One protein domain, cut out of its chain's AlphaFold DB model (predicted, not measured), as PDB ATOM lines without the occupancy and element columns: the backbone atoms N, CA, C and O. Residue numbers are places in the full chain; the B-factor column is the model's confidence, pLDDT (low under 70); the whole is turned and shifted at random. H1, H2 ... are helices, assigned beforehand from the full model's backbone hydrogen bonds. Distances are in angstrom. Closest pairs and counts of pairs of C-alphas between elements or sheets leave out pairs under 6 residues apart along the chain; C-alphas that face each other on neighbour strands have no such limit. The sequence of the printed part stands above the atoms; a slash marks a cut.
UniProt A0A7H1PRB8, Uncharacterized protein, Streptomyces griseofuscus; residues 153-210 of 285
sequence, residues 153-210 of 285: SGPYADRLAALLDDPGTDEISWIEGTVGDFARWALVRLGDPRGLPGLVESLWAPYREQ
ATOM      1  N   SER A 153      -7.424  -6.930  40.961       96.50
ATOM      2  CA  SER A 153      -7.808  -8.348  40.906       96.50
ATOM      3  C   SER A 153      -8.464  -8.886  42.186       96.50
ATOM      4  O   SER A 153      -8.849 -10.055  42.215       96.50
ATOM      5  N   GLY A 154      -8.657  -8.051  43.215       97.00
ATOM      6  CA  GLY A 154      -9.282  -8.413  44.495       97.00
ATOM      7  C   GLY A 154     -10.584  -9.227  44.404       97.00
ATOM      8  O   GLY A 154     -10.701 -10.214  45.130       97.00
ATOM      9  N   PRO A 155     -11.529  -8.919  43.489       97.44
ATOM     10  CA  PRO A 155     -12.752  -9.711  43.313       97.44
ATOM     11  C   PRO A 155     -12.527 -11.187  42.945       97.44
ATOM     12  O   PRO A 155     -13.456 -11.985  43.037       97.44
ATOM     13  N   TYR A 156     -11.319 -11.565  42.518       97.50
ATOM     14  CA  TYR A 156     -10.962 -12.932  42.131       97.50
ATOM     15  C   TYR A 156     -10.087 -13.650  43.166       97.50
ATOM     16  O   TYR A 156      -9.589 -14.737  42.876       97.50
ATOM     17  N   ALA A 157      -9.908 -13.083  44.367       97.38
ATOM     18  CA  ALA A 157      -9.071 -13.662  45.419       97.38
ATOM     19  C   ALA A 157      -9.452 -15.115  45.753       97.38
ATOM     20  O   ALA A 157      -8.577 -15.967  45.846       97.38
ATOM     21  N   ASP A 158     -10.742 -15.442  45.850       98.00
ATOM     22  CA  ASP A 158     -11.161 -16.815  46.166       98.00
ATOM     23  C   ASP A 158     -10.869 -17.810  45.039       98.00
ATOM     24  O   ASP A 158     -10.499 -18.952  45.305       98.00
ATOM     25  N   ARG A 159     -10.952 -17.368  43.780       97.75
ATOM     26  CA  ARG A 159     -10.581 -18.203  42.626       97.75
ATOM     27  C   ARG A 159      -9.074 -18.422  42.568       97.75
ATOM     28  O   ARG A 159      -8.636 -19.533  42.313       97.75
ATOM     29  N   LEU A 160      -8.279 -17.400  42.885       98.00
ATOM     30  CA  LEU A 160      -6.830 -17.542  43.041       98.00
ATOM     31  C   LEU A 160      -6.482 -18.478  44.210       98.00
ATOM     32  O   LEU A 160      -5.597 -19.313  44.082       98.00
ATOM     33  N   ALA A 161      -7.206 -18.398  45.328       97.75
ATOM     34  CA  ALA A 161      -6.995 -19.282  46.472       97.75
ATOM     35  C   ALA A 161      -7.276 -20.759  46.151       97.75
ATOM     36  O   ALA A 161      -6.594 -21.634  46.681       97.75
ATOM     37  N   ALA A 162      -8.225 -21.045  45.258       97.56
ATOM     38  CA  ALA A 162      -8.494 -22.407  44.797       97.56
ATOM     39  C   ALA A 162      -7.338 -23.014  43.978       97.56
ATOM     40  O   ALA A 162      -7.225 -24.234  43.900       97.56
ATOM     41  N   LEU A 163      -6.465 -22.180  43.405       97.69
ATOM     42  CA  LEU A 163      -5.335 -22.603  42.573       97.69
ATOM     43  C   LEU A 163      -4.020 -22.740  43.351       97.69
ATOM     44  O   LEU A 163      -2.984 -22.986  42.747       97.69
ATOM     45  N   LEU A 164      -4.027 -22.572  44.678       96.81
ATOM     46  CA  LEU A 164      -2.801 -22.551  45.486       96.81
ATOM     47  C   LEU A 164      -1.931 -23.799  45.323       96.81
ATOM     48  O   LEU A 164      -0.712 -23.679  45.393       96.81
ATOM     49  N   ASP A 165      -2.539 -24.960  45.097       95.00
ATOM     50  CA  ASP A 165      -1.843 -26.240  44.943       95.00
ATOM     51  C   ASP A 165      -1.790 -26.717  43.482       95.00
ATOM     52  O   ASP A 165      -1.425 -27.862  43.224       95.00
ATOM     53  N   ASP A 166      -2.155 -25.858  42.524       96.88
ATOM     54  CA  ASP A 166      -2.130 -26.182  41.097       96.88
ATOM     55  C   ASP A 166      -0.672 -26.292  40.604       96.88
ATOM     56  O   ASP A 166       0.061 -25.291  40.625       96.88
ATOM     57  N   PRO A 167      -0.230 -27.493  40.174       94.62
ATOM     58  CA  PRO A 167       1.143 -27.736  39.756       94.62
ATOM     59  C   PRO A 167       1.401 -27.327  38.304       94.62
ATOM     60  O   PRO A 167       2.518 -27.527  37.837       94.62
ATOM     61  N   GLY A 168       0.397 -26.812  37.585       94.50
ATOM     62  CA  GLY A 168       0.499 -26.488  36.169       94.50
ATOM     63  C   GLY A 168       1.677 -25.560  35.888       94.50
ATOM     64  O   GLY A 168       1.905 -24.584  36.607       94.50
ATOM     65  N   THR A 169       2.433 -25.871  34.845       92.94
ATOM     66  CA  THR A 169       3.603 -25.110  34.403       92.94
ATOM     67  C   THR A 169       3.479 -24.759  32.926       92.94
ATOM     68  O   THR A 169       2.603 -25.244  32.209       92.94
ATOM     69  N   ASP A 170       4.372 -23.890  32.464       87.06
ATOM     70  CA  ASP A 170       4.565 -23.616  31.049       87.06
ATOM     71  C   ASP A 170       6.014 -23.945  30.687       87.06
ATOM     72  O   ASP A 170       6.932 -23.193  31.001       87.06
ATOM     73  N   GLU A 171       6.225 -25.099  30.056       72.38
ATOM     74  CA  GLU A 171       7.563 -25.566  29.671       72.38
ATOM     75  C   GLU A 171       8.175 -24.754  28.517       72.38
ATOM     76  O   GLU A 171       9.377 -24.842  28.269       72.38
ATOM     77  N   ILE A 172       7.357 -23.986  27.790       67.06
ATOM     78  CA  ILE A 172       7.736 -23.338  26.526       67.06
ATOM     79  C   ILE A 172       7.892 -21.817  26.706       67.06
ATOM     80  O   ILE A 172       8.552 -21.160  25.899       67.06
ATOM     81  N   SER A 173       7.309 -21.230  27.753       68.44
ATOM     82  CA  SER A 173       7.311 -19.779  27.968       68.44
ATOM     83  C   SER A 173       8.432 -19.274  28.877       68.44
ATOM     84  O   SER A 173       9.103 -19.995  29.603       68.44
ATOM     85  N   TRP A 174       8.594 -17.955  28.846       72.12
ATOM     86  CA  TRP A 174       9.482 -17.138  29.670       72.12
ATOM     87  C   TRP A 174       9.020 -16.992  31.130       72.12
ATOM     88  O   TRP A 174       9.645 -16.256  31.896       72.12
ATOM     89  N   ILE A 175       7.898 -17.602  31.515       81.50
ATOM     90  CA  ILE A 175       7.336 -17.491  32.860       81.50
ATOM     91  C   ILE A 175       7.746 -18.722  33.670       81.50
ATOM     92  O   ILE A 175       7.161 -19.791  33.533       81.50
ATOM     93  N   GLU A 176       8.730 -18.551  34.551       85.75
ATOM     94  CA  GLU A 176       9.166 -19.603  35.472       85.75
ATOM     95  C   GLU A 176       8.245 -19.692  36.700       85.75
ATOM     96  O   GLU A 176       7.951 -18.681  37.346       85.75
ATOM     97  N   GLY A 177       7.826 -20.912  37.049       89.38
ATOM     98  CA  GLY A 177       7.008 -21.211  38.228       89.38
ATOM     99  C   GLY A 177       5.755 -22.021  37.898       89.38
ATOM    100  O   GLY A 177       5.526 -22.398  36.750       89.38
ATOM    101  N   THR A 178       4.948 -22.294  38.922       94.38
ATOM    102  CA  THR A 178       3.654 -22.983  38.785       94.38
ATOM    103  C   THR A 178       2.476 -22.006  38.806       94.38
ATOM    104  O   THR A 178       2.600 -20.876  39.292       94.38
ATOM    105  N   VAL A 179       1.298 -22.447  38.355       96.81
ATOM    106  CA  VAL A 179       0.023 -21.731  38.554       96.81
ATOM    107  C   VAL A 179      -0.142 -21.346  40.031       96.81
ATOM    108  O   VAL A 179      -0.428 -20.183  40.336       96.81
ATOM    109  N   GLY A 180       0.108 -22.287  40.949       96.38
ATOM    110  CA  GLY A 180       0.036 -22.051  42.389       96.38
ATOM    111  C   GLY A 180       1.003 -20.979  42.893       96.38
ATOM    112  O   GLY A 180       0.637 -20.176  43.754       96.38
ATOM    113  N   ASP A 181       2.209 -20.877  42.329       95.19
ATOM    114  CA  ASP A 181       3.153 -19.811  42.685       95.19
ATOM    115  C   ASP A 181       2.619 -18.429  42.305       95.19
ATOM    116  O   ASP A 181       2.645 -17.507  43.127       95.19
ATOM    117  N   PHE A 182       2.071 -18.277  41.098       96.00
ATOM    118  CA  PHE A 182       1.479 -17.005  40.673       96.00
ATOM    119  C   PHE A 182       0.195 -16.672  41.432       96.00
ATOM    120  O   PHE A 182      -0.029 -15.506  41.766       96.00
ATOM    121  N   ALA A 183      -0.609 -17.677  41.787       97.69
ATOM    122  CA  ALA A 183      -1.763 -17.498  42.657       97.69
ATOM    123  C   ALA A 183      -1.357 -16.965  44.042       97.69
ATOM    124  O   ALA A 183      -1.934 -15.988  44.530       97.69
ATOM    125  N   ARG A 184      -0.305 -17.527  44.653       97.12
ATOM    126  CA  ARG A 184       0.255 -17.029  45.922       97.12
ATOM    127  C   ARG A 184       0.767 -15.601  45.795       97.12
ATOM    128  O   ARG A 184       0.455 -14.773  46.649       97.12
ATOM    129  N   TRP A 185       1.510 -15.292  44.730       96.12
ATOM    130  CA  TRP A 185       1.972 -13.930  44.458       96.12
ATOM    131  C   TRP A 185       0.813 -12.942  44.342       96.12
ATOM    132  O   TRP A 185       0.883 -11.856  44.920       96.12
ATOM    133  N   ALA A 186      -0.259 -13.311  43.639       97.25
ATOM    134  CA  ALA A 186      -1.446 -12.476  43.523       97.25
ATOM    135  C   ALA A 186      -2.071 -12.202  44.896       97.25
ATOM    136  O   ALA A 186      -2.248 -11.045  45.266       97.25
ATOM    137  N   LEU A 187      -2.318 -13.249  45.686       98.00
ATOM    138  CA  LEU A 187      -2.904 -13.136  47.023       98.00
ATOM    139  C   LEU A 187      -2.048 -12.291  47.970       98.00
ATOM    140  O   LEU A 187      -2.566 -11.392  48.628       98.00
ATOM    141  N   VAL A 188      -0.729 -12.494  47.981       96.75
ATOM    142  CA  VAL A 188       0.188 -11.687  48.800       96.75
ATOM    143  C   VAL A 188       0.140 -10.212  48.400       96.75
ATOM    144  O   VAL A 188       0.120  -9.342  49.270       96.75
ATOM    145  N   ARG A 189       0.058  -9.900  47.099       95.81
ATOM    146  CA  ARG A 189      -0.070  -8.512  46.615       95.81
ATOM    147  C   ARG A 189      -1.435  -7.892  46.910       95.81
ATOM    148  O   ARG A 189      -1.518  -6.674  47.035       95.81
ATOM    149  N   LEU A 190      -2.476  -8.711  47.046       96.75
ATOM    150  CA  LEU A 190      -3.796  -8.299  47.531       96.75
ATOM    151  C   LEU A 190      -3.839  -8.107  49.057       96.75
ATOM    152  O   LEU A 190      -4.808  -7.554  49.570       96.75
ATOM    153  N   GLY A 191      -2.801  -8.533  49.785       94.75
ATOM    154  CA  GLY A 191      -2.786  -8.539  51.250       94.75
ATOM    155  C   GLY A 191      -3.559  -9.709  51.867       94.75
ATOM    156  O   GLY A 191      -3.872  -9.671  53.056       94.75
ATOM    157  N   ASP A 192      -3.867 -10.742  51.084       96.62
ATOM    158  CA  ASP A 192      -4.556 -11.939  51.551       96.62
ATOM    159  C   ASP A 192      -3.561 -12.899  52.238       96.62
ATOM    160  O   ASP A 192      -2.576 -13.330  51.623       96.62
ATOM    161  N   PRO A 193      -3.795 -13.269  53.512       95.00
ATOM    162  CA  PRO A 193      -2.863 -14.089  54.278       95.00
ATOM    163  C   PRO A 193      -2.720 -15.524  53.747       95.00
ATOM    164  O   PRO A 193      -1.720 -16.169  54.060       95.00
ATOM    165  N   ARG A 194      -3.668 -16.031  52.944       96.31
ATOM    166  CA  ARG A 194      -3.655 -17.412  52.424       96.31
ATOM    167  C   ARG A 194      -2.450 -17.698  51.524       96.31
ATOM    168  O   ARG A 194      -1.949 -18.817  51.519       96.31
ATOM    169  N   GLY A 195      -1.957 -16.696  50.791       92.31
ATOM    170  CA  GLY A 195      -0.826 -16.863  49.870       92.31
ATOM    171  C   GLY A 195       0.548 -16.911  50.550       92.31
ATOM    172  O   GLY A 195       1.494 -17.466  49.990       92.31
ATOM    173  N   LEU A 196       0.678 -16.348  51.758       93.25
ATOM    174  CA  LEU A 196       1.980 -16.103  52.384       93.25
ATOM    175  C   LEU A 196       2.737 -17.383  52.790       93.25
ATOM    176  O   LEU A 196       3.921 -17.466  52.463       93.25
ATOM    177  N   PRO A 197       2.122 -18.384  53.461       92.00
ATOM    178  CA  PRO A 197       2.855 -19.567  53.914       92.00
ATOM    179  C   PRO A 197       3.516 -20.330  52.761       92.00
ATOM    180  O   PRO A 197       4.705 -20.636  52.828       92.00
ATOM    181  N   GLY A 198       2.766 -20.571  51.681       87.88
ATOM    182  CA  GLY A 198       3.272 -21.279  50.506       87.88
ATOM    183  C   GLY A 198       4.334 -20.489  49.739       87.88
ATOM    184  O   GLY A 198       5.280 -21.084  49.236       87.88
ATOM    185  N   LEU A 199       4.222 -19.154  49.680       88.31
ATOM    186  CA  LEU A 199       5.214 -18.321  48.990       88.31
ATOM    187  C   LEU A 199       6.548 -18.290  49.742       88.31
ATOM    188  O   LEU A 199       7.614 -18.345  49.137       88.31
ATOM    189  N   VAL A 200       6.503 -18.200  51.074       89.88
ATOM    190  CA  VAL A 200       7.716 -18.269  51.900       89.88
ATOM    191  C   VAL A 200       8.407 -19.617  51.710       89.88
ATOM    192  O   VAL A 200       9.628 -19.663  51.567       89.88
ATOM    193  N   GLU A 201       7.631 -20.697  51.672       87.62
ATOM    194  CA  GLU A 201       8.146 -22.043  51.446       87.62
ATOM    195  C   GLU A 201       8.809 -22.185  50.066       87.62
ATOM    196  O   GLU A 201       9.941 -22.669  49.992       87.62
ATOM    197  N   SER A 202       8.170 -21.706  48.990       85.06
ATOM    198  CA  SER A 202       8.724 -21.801  47.630       85.06
ATOM    199  C   SER A 202       9.988 -20.957  47.446       85.06
ATOM    200  O   SER A 202      10.959 -21.426  46.857       85.06
ATOM    201  N   LEU A 203      10.039 -19.757  48.033       86.25
ATOM    202  CA  LEU A 203      11.240 -18.915  48.023       86.25
ATOM    203  C   LEU A 203      12.391 -19.518  48.842       86.25
ATOM    204  O   LEU A 203      13.557 -19.276  48.534       86.25
ATOM    205  N   TRP A 204      12.087 -20.286  49.893       85.88
ATOM    206  CA  TRP A 204      13.096 -20.892  50.763       85.88
ATOM    207  C   TRP A 204      13.602 -22.251  50.266       85.88
ATOM    208  O   TRP A 204      14.743 -22.623  50.557       85.88
ATOM    209  N   ALA A 205      12.789 -23.000  49.516       84.56
ATOM    210  CA  ALA A 205      13.115 -24.352  49.063       84.56
ATOM    211  C   ALA A 205      14.476 -24.463  48.335       84.56
ATOM    212  O   ALA A 205      15.266 -25.320  48.744       84.56
ATOM    213  N   PRO A 206      14.847 -23.571  47.386       80.56
ATOM    214  CA  PRO A 206      16.157 -23.622  46.724       80.56
ATOM    215  C   PRO A 206      17.342 -23.461  47.693       80.56
ATOM    216  O   PRO A 206      18.432 -23.989  47.472       80.56
ATOM    217  N   TYR A 207      17.137 -22.750  48.804       77.50
ATOM    218  CA  TYR A 207      18.178 -22.461  49.787       77.50
ATOM    219  C   TYR A 207      18.360 -23.566  50.834       77.50
ATOM    220  O   TYR A 207      19.423 -23.627  51.466       77.50
ATOM    221  N   ARG A 208      17.383 -24.471  51.019       74.25
ATOM    222  CA  ARG A 208      17.517 -25.591  51.972       74.25
ATOM    223  C   ARG A 208      18.683 -26.506  51.629       74.25
ATOM    224  O   ARG A 208      19.413 -26.923  52.526       74.25
ATOM    225  N   GLU A 209      18.888 -26.788  50.350       63.69
ATOM    226  CA  GLU A 209      19.958 -27.682  49.903       63.69
ATOM    227  C   GLU A 209      21.328 -26.989  49.919       63.69
ATOM    228  O   GLU A 209      22.329 -27.595  50.310       63.69
ATOM    229  N   GLN A 210      21.369 -25.690  49.591       57.16
ATOM    230  CA  GLN A 210      22.596 -24.884  49.573       57.16
ATOM    231  C   GLN A 210      23.138 -24.556  50.975       57.16
ATOM    232  O   GLN A 210      24.349 -24.611  51.194       57.16
TER     233      GLN A 210
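AT A GLANCE: This is residues 153 to 210 of the 285 residues of an uncharacterized protein of Streptomyces griseofuscus (UniProt A0A7H1PRB8). A short helical hairpin, H1 and H2, packs through H2 on the first part of a longer helix, H3. Residues 204 to 210 of H3 and loop residues 171 to 176 stick out. The printed part has 58 residues, with three named helices, H1, H2 and H3 in that order along the chain, which hold 39 of them, and no named strand; its class is all helix, and it is only just compact, close to loose, with a radius of gyration of the C-alphas of 11.9 A and spans of 38 by 26 by 16 A.

HOW THE PARTS SIT: H1, residues 154 to 162, touches H2, residues 179 to 190, opposite ways at 35.5 degrees, only just steep; their closest C-alphas, Leu 160 and Ala 183, are 5.1 A apart. H3, residues 193 to 210, touches H2 at a steep tilt of 56 degrees, opposite ways; the closest C-alphas, Arg 184 and Gly 195, are 4.1 A apart. H1 and H3 are close but not clearly touching, the closest C-alphas, Ala 161 and Arg 194, 7.1 A apart. Every O i to N i+4 pair is within hydrogen-bond range in H2, 3 of 5 in H1, 8 of 14 in H3.

IN THESE COORDINATES: H1 starts at C-alpha 154 (-9.282, -8.413, 44.495); H3, 28.1 A long with a kink of 27 degrees near residue 204, ends at C-alpha 210 (22.596, -24.884, 49.573).

THE WHOLE: The printed part has no cut; the H1 to H2 link is long. Residues 172 to 173 and 209 to 210 have pLDDT under 70.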